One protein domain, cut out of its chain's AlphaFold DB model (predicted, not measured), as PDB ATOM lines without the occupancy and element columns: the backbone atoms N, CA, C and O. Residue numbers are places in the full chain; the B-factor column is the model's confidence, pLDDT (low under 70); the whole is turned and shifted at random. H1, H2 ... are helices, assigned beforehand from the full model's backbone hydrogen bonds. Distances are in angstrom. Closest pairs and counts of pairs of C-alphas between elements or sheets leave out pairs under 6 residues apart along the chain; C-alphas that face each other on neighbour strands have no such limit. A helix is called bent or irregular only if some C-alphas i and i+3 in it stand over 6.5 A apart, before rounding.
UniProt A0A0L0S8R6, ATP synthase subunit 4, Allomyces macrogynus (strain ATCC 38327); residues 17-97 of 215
ATOM      1  N   ALA A  17     131.741 158.892 119.265       76.81
ATOM      2  CA  ALA A  17     130.341 158.516 119.403       76.81
ATOM      3  C   ALA A  17     130.119 156.993 119.344       76.81
ATOM      4  O   ALA A  17     129.324 156.459 120.116       76.81
ATOM      5  N   GLU A  18     130.836 156.276 118.480       79.94
ATOM      6  CA  GLU A  18     130.728 154.819 118.339       79.94
ATOM      7  C   GLU A  18     131.350 154.081 119.529       79.94
ATOM      8  O   GLU A  18     130.784 153.104 120.026       79.94
ATOM      9  N   LYS A  19     132.467 154.587 120.066       78.50
ATOM     10  CA  LYS A  19     133.066 154.044 121.299       78.50
ATOM     11  C   LYS A  19     132.205 154.294 122.530       78.50
ATOM     12  O   LYS A  19     132.107 153.434 123.396       78.50
ATOM     13  N   ALA A  20     131.584 155.467 122.629       81.69
ATOM     14  CA  ALA A  20     130.677 155.760 123.733       81.69
ATOM     15  C   ALA A  20     129.454 154.830 123.705       81.69
ATOM     16  O   ALA A  20     129.059 154.304 124.746       81.69
ATOM     17  N   LYS A  21     128.907 154.558 122.511       81.06
ATOM     18  CA  LYS A  21     127.818 153.591 122.327       81.06
ATOM     19  C   LYS A  21     128.230 152.181 122.743       81.06
ATOM     20  O   LYS A  21     127.522 151.575 123.538       81.06
ATOM     21  N   SER A  22     129.408 151.698 122.336       80.94
ATOM     22  CA  SER A  22     129.861 150.353 122.722       80.94
ATOM     23  C   SER A  22     130.076 150.183 124.232       80.94
ATOM     24  O   SER A  22     129.831 149.104 124.771       80.94
ATOM     25  N   VAL A  23     130.461 151.249 124.943       80.88
ATOM     26  CA  VAL A  23     130.553 151.253 126.415       80.88
ATOM     27  C   VAL A  23     129.167 151.202 127.067       80.88
ATOM     28  O   VAL A  23     128.974 150.458 128.026       80.88
ATOM     29  N   ILE A  24     128.191 151.947 126.543       81.50
ATOM     30  CA  ILE A  24     126.798 151.916 127.021       81.50
ATOM     31  C   ILE A  24     126.167 150.538 126.743       81.50
ATOM     32  O   ILE A  24     125.460 149.974 127.586       81.50
ATOM     33  N   ASP A  25     126.473 149.947 125.592       81.25
ATOM     34  CA  ASP A  25     125.951 148.647 125.181       81.25
ATOM     35  C   ASP A  25     126.540 147.488 125.996       81.25
ATOM     36  O   ASP A  25     125.818 146.531 126.282       81.25
ATOM     37  N   ALA A  26     127.781 147.613 126.477       81.94
ATOM     38  CA  ALA A  26     128.427 146.631 127.353       81.94
ATOM     39  C   ALA A  26     127.859 146.585 128.789       81.94
ATOM     40  O   ALA A  26     128.112 145.620 129.514       81.94
ATOM     41  N   LEU A  27     127.098 147.600 129.222       84.19
ATOM     42  CA  LEU A  27     126.476 147.614 130.549       84.19
ATOM     43  C   LEU A  27     125.270 146.660 130.622       84.19
ATOM     44  O   LEU A  27     124.490 146.580 129.670       84.19
ATOM     45  N   PRO A  28     125.052 145.964 131.748       79.94
ATOM     46  CA  PRO A  28     123.917 145.059 131.897       79.94
ATOM     47  C   PRO A  28     122.583 145.821 131.828       79.94
ATOM     48  O   PRO A  28     122.397 146.837 132.495       79.94
ATOM     49  N   GLY A  29     121.644 145.318 131.024       75.38
ATOM     50  CA  GLY A  29     120.292 145.868 130.883       75.38
ATOM     51  C   GLY A  29     119.828 145.932 129.429       75.38
ATOM     52  O   GLY A  29     120.626 146.177 128.531       75.38
ATOM     53  N   ASN A  30     118.527 145.736 129.201       77.38
ATOM     54  CA  ASN A  30     117.936 145.682 127.855       77.38
ATOM     55  C   ASN A  30     117.394 147.036 127.353       77.38
ATOM     56  O   ASN A  30     117.039 147.143 126.186       77.38
ATOM     57  N   ASN A  31     117.343 148.073 128.203       83.44
ATOM     58  CA  ASN A  31     116.773 149.385 127.869       83.44
ATOM     59  C   ASN A  31     117.814 150.510 127.980       83.44
ATOM     60  O   ASN A  31     118.556 150.583 128.962       83.44
ATOM     61  N   ILE A  32     117.801 151.445 127.020       81.00
ATOM     62  CA  ILE A  32     118.707 152.612 126.968       81.00
ATOM     63  C   ILE A  32     118.558 153.488 128.220       81.00
ATOM     64  O   ILE A  32     119.550 153.936 128.784       81.00
ATOM     65  N   VAL A  33     117.328 153.671 128.710       84.12
ATOM     66  CA  VAL A  33     117.055 154.430 129.944       84.12
ATOM     67  C   VAL A  33     117.718 153.777 131.157       84.12
ATOM     68  O   VAL A  33     118.272 154.475 131.998       84.12
ATOM     69  N   THR A  34     117.722 152.445 131.235       84.50
ATOM     70  CA  THR A  34     118.366 151.709 132.334       84.50
ATOM     71  C   THR A  34     119.886 151.778 132.237       84.50
ATOM     72  O   THR A  34     120.542 151.999 133.250       84.50
ATOM     73  N   LYS A  35     120.454 151.643 131.031       83.44
ATOM     74  CA  LYS A  35     121.906 151.730 130.807       83.44
ATOM     75  C   LYS A  35     122.446 153.123 131.145       83.44
ATOM     76  O   LYS A  35     123.394 153.248 131.918       83.44
ATOM     77  N   THR A  36     121.803 154.170 130.627       85.25
ATOM     78  CA  THR A  36     122.169 155.560 130.926       85.25
ATOM     79  C   THR A  36     121.871 155.903 132.382       85.25
ATOM     80  O   THR A  36     122.701 156.517 133.041       85.25
ATOM     81  N   GLY A  37     120.742 155.435 132.921       86.38
ATOM     82  CA  GLY A  37     120.383 155.611 134.326       86.38
ATOM     83  C   GLY A  37     121.414 155.005 135.274       86.38
ATOM     84  O   GLY A  37     121.834 155.673 136.212       86.38
ATOM     85  N   LEU A  38     121.898 153.790 135.005       86.81
ATOM     86  CA  LEU A  38     122.945 153.153 135.805       86.81
ATOM     87  C   LEU A  38     124.262 153.936 135.744       86.81
ATOM     88  O   LEU A  38     124.889 154.146 136.779       86.81
ATOM     89  N   LEU A  39     124.663 154.404 134.560       88.50
ATOM     90  CA  LEU A  39     125.872 155.212 134.392       88.50
ATOM     91  C   LEU A  39     125.767 156.547 135.149       88.50
ATOM     92  O   LEU A  39     126.699 156.937 135.855       88.50
ATOM     93  N   THR A  40     124.630 157.236 135.029       89.38
ATOM     94  CA  THR A  40     124.366 158.503 135.722       89.38
ATOM     95  C   THR A  40     124.291 158.303 137.232       89.38
ATOM     96  O   THR A  40     124.860 159.104 137.967       89.38
ATOM     97  N   LEU A  41     123.663 157.226 137.710       90.81
ATOM     98  CA  LEU A  41     123.614 156.892 139.134       90.81
ATOM     99  C   LEU A  41     124.991 156.518 139.685       90.81
ATOM    100  O   LEU A  41     125.348 156.975 140.764       90.81
ATOM    101  N   ALA A  42     125.785 155.737 138.950       90.75
ATOM    102  CA  ALA A  42     127.135 155.369 139.365       90.75
ATOM    103  C   ALA A  42     128.056 156.595 139.433       90.75
ATOM    104  O   ALA A  42     128.777 156.777 140.412       90.75
ATOM    105  N   THR A  43     127.989 157.464 138.422       91.69
ATOM    106  CA  THR A  43     128.781 158.701 138.363       91.69
ATOM    107  C   THR A  43     128.314 159.712 139.411       91.69
ATOM    108  O   THR A  43     129.124 160.319 140.102       91.69
ATOM    109  N   GLY A  44     127.001 159.880 139.582       93.69
ATOM    110  CA  GLY A  44     126.436 160.745 140.616       93.69
ATOM    111  C   GLY A  44     126.747 160.235 142.023       93.69
ATOM    112  O   GLY A  44     127.113 161.019 142.893       93.69
ATOM    113  N   GLY A  45     126.675 158.920 142.232       92.69
ATOM    114  CA  GLY A  45     127.014 158.263 143.491       92.69
ATOM    115  C   GLY A  45     128.493 158.392 143.848       92.69
ATOM    116  O   GLY A  45     128.806 158.665 145.004       92.69
ATOM    117  N   SER A  46     129.404 158.271 142.876       89.25
ATOM    118  CA  SER A  46     130.838 158.463 143.122       89.25
ATOM    119  C   SER A  46     131.175 159.921 143.441       89.25
ATOM    120  O   SER A  46     131.885 160.177 144.412       89.25
ATOM    121  N   ILE A  47     130.606 160.883 142.703       90.44
ATOM    122  CA  ILE A  47     130.764 162.316 142.998       90.44
ATOM    123  C   ILE A  47     130.197 162.642 144.381       90.44
ATOM    124  O   ILE A  47     130.836 163.356 145.150       90.44
ATOM    125  N   PHE A  48     129.028 162.103 144.726       92.62
ATOM    126  CA  PHE A  48     128.424 162.300 146.041       92.62
ATOM    127  C   PHE A  48     129.278 161.700 147.165       92.62
ATOM    128  O   PHE A  48     129.496 162.361 148.179       92.62
ATOM    129  N   ALA A  49     129.810 160.489 146.976       88.69
ATOM    130  CA  ALA A  49     130.678 159.831 147.950       88.69
ATOM    131  C   ALA A  49     131.974 160.616 148.202       88.69
ATOM    132  O   ALA A  49     132.401 160.726 149.349       88.69
ATOM    133  N   ILE A  50     132.555 161.209 147.153       86.75
ATOM    134  CA  ILE A  50     133.723 162.094 147.263       86.75
ATOM    135  C   ILE A  50     133.327 163.415 147.935       86.75
ATOM    136  O   ILE A  50     133.973 163.848 148.882       86.75
ATOM    137  N   SER A  51     132.231 164.040 147.492       91.94
ATOM    138  CA  SER A  51     131.770 165.340 147.997       91.94
ATOM    139  C   SER A  51     131.367 165.315 149.472       91.94
ATOM    140  O   SER A  51     131.378 166.367 150.111       91.94
ATOM    141  N   LYS A  52     130.946 164.158 149.992       91.69
ATOM    142  CA  LYS A  52     130.574 163.959 151.399       91.69
ATOM    143  C   LYS A  52     131.650 163.252 152.221       91.69
ATOM    144  O   LYS A  52     131.365 162.909 153.361       91.69
ATOM    145  N   GLU A  53     132.834 163.023 151.650       85.06
ATOM    146  CA  GLU A  53     133.945 162.308 152.298       85.06
ATOM    147  C   GLU A  53     133.543 160.927 152.851       85.06
ATOM    148  O   GLU A  53     134.154 160.402 153.775       85.06
ATOM    149  N   ILE A  54     132.520 160.297 152.256       86.44
ATOM    150  CA  ILE A  54     132.095 158.936 152.623       86.44
ATOM    151  C   ILE A  54     133.212 157.936 152.285       86.44
ATOM    152  O   ILE A  54     133.349 156.905 152.939       86.44
ATOM    153  N   TYR A  55     134.033 158.258 151.282       84.44
ATOM    154  CA  TYR A  55     135.265 157.546 150.969       84.44
ATOM    155  C   TYR A  55     136.468 158.480 151.125       84.44
ATOM    156  O   TYR A  55     136.618 159.437 150.365       84.44
ATOM    157  N   VAL A  56     137.335 158.179 152.092       85.44
ATOM    158  CA  VAL A  56     138.573 158.923 152.357       85.44
ATOM    159  C   VAL A  56     139.752 158.153 151.771       85.44
ATOM    160  O   VAL A  56     139.937 156.969 152.055       85.44
ATOM    161  N   ILE A  57     140.562 158.825 150.948       85.69
ATOM    162  CA  ILE A  57     141.768 158.224 150.373       85.69
ATOM    163  C   ILE A  57     142.819 158.085 151.477       85.69
ATOM    164  O   ILE A  57     143.471 159.057 151.849       85.69
ATOM    165  N   ASN A  58     142.963 156.868 151.996       87.44
ATOM    166  CA  ASN A  58     143.976 156.487 152.978       87.44
ATOM    167  C   ASN A  58     144.960 155.447 152.399       87.44
ATOM    168  O   ASN A  58     144.805 154.998 151.261       87.44
ATOM    169  N   GLU A  59     145.942 155.019 153.192       86.75
ATOM    170  CA  GLU A  59     146.897 153.951 152.868       86.75
ATOM    171  C   GLU A  59     146.212 152.667 152.353       86.75
ATOM    172  O   GLU A  59     146.669 152.051 151.389       86.75
ATOM    173  N   GLU A  60     145.046 152.313 152.899       87.50
ATOM    174  CA  GLU A  60     144.262 151.143 152.476       87.50
ATOM    175  C   GLU A  60     143.795 151.197 151.009       87.50
ATOM    176  O   GLU A  60     143.546 150.158 150.399       87.50
ATOM    177  N   THR A  61     143.728 152.380 150.390       89.56
ATOM    178  CA  THR A  61     143.349 152.512 148.971       89.56
ATOM    179  C   THR A  61     144.425 151.984 148.025       89.56
ATOM    180  O   THR A  61     144.105 151.439 146.965       89.56
ATOM    181  N   ILE A  62     145.696 152.059 148.431       89.06
ATOM    182  CA  ILE A  62     146.825 151.476 147.696       89.06
ATOM    183  C   ILE A  62     146.771 149.951 147.818       89.06
ATOM    184  O   ILE A  62     146.943 149.245 146.822       89.06
ATOM    185  N   VAL A  63     146.453 149.442 149.013       92.38
ATOM    186  CA  VAL A  63     146.253 148.006 149.257       92.38
ATOM    187  C   VAL A  63     145.089 147.473 148.418       92.38
ATOM    188  O   VAL A  63     145.229 146.446 147.753       92.38
ATOM    189  N   LEU A  64     143.970 148.199 148.369       92.25
ATOM    190  CA  LEU A  64     142.816 147.855 147.538       92.25
ATOM    191  C   LEU A  64     143.164 147.871 146.042       92.25
ATOM    192  O   LEU A  64     142.798 146.945 145.320       92.25
ATOM    193  N   GLY A  65     143.912 148.874 145.571       92.75
ATOM    194  CA  GLY A  65     144.382 148.941 144.186       92.75
ATOM    195  C   GLY A  65     145.292 147.767 143.809       92.75
ATOM    196  O   GLY A  65     145.100 147.145 142.762       92.75
ATOM    197  N   ALA A  66     146.235 147.406 144.686       92.25
ATOM    198  CA  ALA A  66     147.107 146.248 144.498       92.25
ATOM    199  C   ALA A  66     146.316 144.928 144.503       92.25
ATOM    200  O   ALA A  66     146.531 144.077 143.635       92.25
ATOM    201  N   PHE A  67     145.354 144.780 145.418       94.75
ATOM    202  CA  PHE A  67     144.469 143.618 145.478       94.75
ATOM    203  C   PHE A  67     143.633 143.474 144.204       94.75
ATOM    204  O   PHE A  67     143.606 142.394 143.618       94.75
ATOM    205  N   LEU A  68     143.010 144.554 143.720       95.62
ATOM    206  CA  LEU A  68     142.254 144.537 142.463       95.62
ATOM    207  C   LEU A  68     143.148 144.231 141.255       95.62
ATOM    208  O   LEU A  68     142.731 143.500 140.354       95.62
ATOM    209  N   GLY A  69     144.383 144.739 141.244       94.19
ATOM    210  CA  GLY A  69     145.374 144.423 140.216       94.19
ATOM    211  C   GLY A  69     145.692 142.927 140.168       94.19
ATOM    212  O   GLY A  69     145.549 142.295 139.118       94.19
ATOM    213  N   ILE A  70     146.038 142.338 141.316       94.75
ATOM    214  CA  ILE A  70     146.326 140.900 141.439       94.75
ATOM    215  C   ILE A  70     145.081 140.069 141.113       94.75
ATOM    216  O   ILE A  70     145.164 139.126 140.326       94.75
ATOM    217  N   ALA A  71     143.914 140.441 141.640       94.62
ATOM    218  CA  ALA A  71     142.651 139.757 141.381       94.62
ATOM    219  C   ALA A  71     142.292 139.762 139.888       94.62
ATOM    220  O   ALA A  71     141.833 138.750 139.366       94.62
ATOM    221  N   THR A  72     142.554 140.858 139.170       94.06
ATOM    222  CA  THR A  72     142.297 140.944 137.723       94.06
ATOM    223  C   THR A  72     143.211 140.014 136.930       94.06
ATOM    224  O   THR A  72     142.752 139.334 136.007       94.06
ATOM    225  N   VAL A  73     144.498 139.960 137.284       94.31
ATOM    226  CA  VAL A  73     145.465 139.059 136.637       94.31
ATOM    227  C   VAL A  73     145.115 137.599 136.928       94.31
ATOM    228  O   VAL A  73     145.051 136.795 135.996       94.31
ATOM    229  N   LEU A  74     144.796 137.266 138.182       93.19
ATOM    230  CA  LEU A  74     144.354 135.927 138.580       93.19
ATOM    231  C   LEU A  74     143.058 135.520 137.883       93.19
ATOM    232  O   LEU A  74     142.969 134.414 137.359       93.19
ATOM    233  N   TYR A  75     142.073 136.414 137.814       94.31
ATOM    234  CA  TYR A  75     140.817 136.144 137.121       94.31
ATOM    235  C   TYR A  75     141.051 135.838 135.639       94.31
ATOM    236  O   TYR A  75     140.512 134.864 135.116       94.31
ATOM    237  N   ARG A  76     141.900 136.620 134.960       92.00
ATOM    238  CA  ARG A  76     142.245 136.366 133.553       92.00
ATOM    239  C   ARG A  76     143.005 135.052 133.362       92.00
ATOM    240  O   ARG A  76     142.737 134.363 132.384       92.00
ATOM    241  N   GLY A  77     143.900 134.696 134.283       92.69
ATOM    242  CA  GLY A  77     144.679 133.455 134.212       92.69
ATOM    243  C   GLY A  77     143.885 132.189 134.557       92.69
ATOM    244  O   GLY A  77     144.094 131.153 133.934       92.69
ATOM    245  N   LEU A  78     142.962 132.258 135.521       92.75
ATOM    246  CA  LEU A  78     142.240 131.090 136.045       92.75
ATOM    247  C   LEU A  78     140.896 130.825 135.358       92.75
ATOM    248  O   LEU A  78     140.397 129.701 135.417       92.75
ATOM    249  N   LYS A  79     140.305 131.821 134.691       92.38
ATOM    250  CA  LYS A  79     138.999 131.665 134.034       92.38
ATOM    251  C   LYS A  79     138.995 130.528 133.012       92.38
ATOM    252  O   LYS A  79     138.087 129.701 133.019       92.38
ATOM    253  N   GLU A  80     139.992 130.502 132.138       93.44
ATOM    254  CA  GLU A  80     140.066 129.524 131.056       93.44
ATOM    255  C   GLU A  80     140.305 128.083 131.550       93.44
ATOM    256  O   GLU A  80     139.516 127.213 131.182       93.44
ATOM    257  N   PRO A  81     141.284 127.792 132.434       94.69
ATOM    258  CA  PRO A  81     141.479 126.429 132.930       94.69
ATOM    259  C   PRO A  81     140.288 125.915 133.751       94.69
ATOM    260  O   PRO A  81     139.934 124.744 133.627       94.69
ATOM    261  N   ILE A  82     139.619 126.770 134.540       93.94
ATOM    262  CA  ILE A  82     138.408 126.370 135.279       93.94
ATOM    263  C   ILE A  82     137.276 126.025 134.310       93.94
ATOM    264  O   ILE A  82     136.582 125.023 134.497       93.94
ATOM    265  N   LYS A  83     137.102 126.828 133.255       95.69
ATOM    266  CA  LYS A  83     136.094 126.568 132.228       95.69
ATOM    267  C   LYS A  83     136.370 125.250 131.501       95.69
ATOM    268  O   LYS A  83     135.480 124.411 131.437       95.69
ATOM    269  N   GLN A  84     137.596 125.031 131.032       95.69
ATOM    270  CA  GLN A  84     137.977 123.795 130.339       95.69
ATOM    271  C   GLN A  84     137.820 122.558 131.229       95.69
ATOM    272  O   GLN A  84     137.336 121.522 130.772       95.69
ATOM    273  N   TRP A  85     138.173 122.667 132.511       95.69
ATOM    274  CA  TRP A  85     137.962 121.594 133.479       95.69
ATOM    275  C   TRP A  85     136.472 121.279 133.673       95.69
ATOM    276  O   TRP A  85     136.077 120.109 133.640       95.69
ATOM    277  N   SER A  86     135.639 122.313 133.816       96.38
ATOM    278  CA  SER A  86     134.185 122.170 133.929       96.38
ATOM    279  C   SER A  86     133.581 121.535 132.674       96.38
ATOM    280  O   SER A  86     132.866 120.537 132.772       96.38
ATOM    281  N   ASP A  87     133.908 122.057 131.492       97.25
ATOM    282  CA  ASP A  87     133.401 121.561 130.210       97.25
ATOM    283  C   ASP A  87     133.842 120.108 129.965       97.25
ATOM    284  O   ASP A  87     133.036 119.266 129.562       97.25
ATOM    285  N   GLY A  88     135.089 119.769 130.305       97.25
ATOM    286  CA  GLY A  88     135.593 118.397 130.255       97.25
ATOM    287  C   GLY A  88     134.836 117.457 131.196       97.25
ATOM    288  O   GLY A  88     134.490 116.337 130.814       97.25
ATOM    289  N   ARG A  89     134.513 117.897 132.419       96.88
ATOM    290  CA  ARG A  89     133.729 117.091 133.368       96.88
ATOM    291  C   ARG A  89     132.301 116.869 132.875       96.88
ATOM    292  O   ARG A  89     131.820 115.737 132.932       96.88
ATOM    293  N   ILE A  90     131.655 117.917 132.369       96.94
ATOM    294  CA  ILE A  90     130.299 117.848 131.809       96.94
ATOM    295  C   ILE A  90     130.273 116.900 130.603       96.94
ATOM    296  O   ILE A  90     129.427 116.009 130.546       96.94
ATOM    297  N   SER A  91     131.233 117.032 129.686       97.88
ATOM    298  CA  SER A  91     131.346 116.180 128.496       97.88
ATOM    299  C   SER A  91     131.559 114.703 128.848       97.88
ATOM    300  O   SER A  91     130.885 113.829 128.298       97.88
ATOM    301  N   ASN A  92     132.421 114.412 129.827       97.81
ATOM    302  CA  ASN A  92     132.641 113.045 130.301       97.81
ATOM    303  C   ASN A  92     131.363 112.432 130.893       97.81
ATOM    304  O   ASN A  92     131.018 111.297 130.569       97.81
ATOM    305  N   ILE A  93     130.627 113.187 131.715       97.62
ATOM    306  CA  ILE A  93     129.358 112.721 132.296       97.62
ATOM    307  C   ILE A  93     128.319 112.470 131.195       97.62
ATOM    308  O   ILE A  93     127.667 111.426 131.196       97.62
ATOM    309  N   MET A  94     128.192 113.385 130.232       97.62
ATOM    310  CA  MET A  94     127.261 113.230 129.109       97.62
ATOM    311  C   MET A  94     127.608 112.027 128.231       97.62
ATOM    312  O   MET A  94     126.712 111.279 127.834       97.62
ATOM    313  N   THR A  95     128.896 111.803 127.974       98.12
ATOM    314  CA  THR A  95     129.380 110.646 127.212       98.12
ATOM    315  C   THR A  95     129.051 109.342 127.932       98.12
ATOM    316  O   THR A  95     128.479 108.442 127.320       98.12
ATOM    317  N   ILE A  96     129.321 109.250 129.239       97.88
ATOM    318  CA  ILE A  96     128.999 108.060 130.042       97.88
ATOM    319  C   ILE A  96     127.491 107.802 130.053       97.88
ATOM    320  O   ILE A  96     127.066 106.670 129.851       97.88
ATOM    321  N   LEU A  97     126.668 108.837 130.242       97.69
ATOM    322  CA  LEU A  97     125.213 108.683 130.286       97.69
ATOM    323  C   LEU A  97     124.626 108.283 128.923       97.69
ATOM    324  O   LEU A  97     123.670 107.508 128.856       97.69
TER     325      LEU A  97
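Overview. This is residues 17 to 97 of the 215 residues of the protein "ATP synthase subunit 4" of Allomyces macrogynus (strain ATCC 38327) (UniProt A0A0L0S8R6). A wide, open V of helices: the long leg is the bent helix H3, the shorter leg is H2, and residues 52 to 58 join the two at the point of the V. The short helix H1 is a small foot set crosswise near the beginning of H2, the end of that leg away from the point, and residues 56 to 97, with H3 among them, stick out free of the rest. The printed part has 81 residues, with three named helices in the order H1, H2, H3 and no named strand; the class is all helix. The whole is extended, with a radius of gyration of the C-alphas of 19.9 A, and elongated, spanning 60 by 38 by 23 A along its three main axes.

Arrangement. The longest helix, H3, residues 59 to 97, was assigned as one helix by its hydrogen bonds but is bent: C-alphas 77 and 80 are 6.8 A apart, where about 5 A is the distance in a regular helix. Its arms, H3a, residues 59 to 77, and H3b, residues 80 to 97, stand at a steep tilt of 41 degrees, and residues 78 and 79 belong to neither. Neither arm touches another helix. H2, residues 32 to 51, is apart from H3a and from H3b. H1, residues 17 to 25, is apart from both arms too. H1 and H2 only just touch, with 3 pairs of C-alphas within 8 A; the closest are the C-alphas of Ile 24 and Lys 35, 6.2 A apart. H2 touches H1 with residues 35 to 36 alone. Their lines are about perpendicular, at 90 degrees, and their centres are 16.5 A apart. In H1, H2 and H3b every pair of O i and N i+4 is within hydrogen-bond range; in H3a 14 of 15 are.

Along the chain. H3a measures 27.8 A from C-alpha 59 at (146.897, 153.951, 152.868) to C-alpha 77. H3b measures 25.6 A from C-alpha 80 to C-alpha 97 at (125.213, 108.683, 130.286). H2 measures 27.8 A from Ile 32 to Ser 51. H1 measures 12.2 A and begins with C-alpha 17 at (130.341, 158.516, 119.403).

Size, cuts and confidence. The two C-alphas farthest apart are those of Ser 51 and Ile 96, 60.1 A; those of Ala 17 and Leu 97, the first and last printed, are 51.3 A apart. The printed part has no cut. The links H1 to H2, 6 residues, and H2 to H3, 7 residues, are short. The mean pLDDT of the printed part is 89.6, and no printed residue is under 70; the mean is 80 in H1 and 97 in H3b.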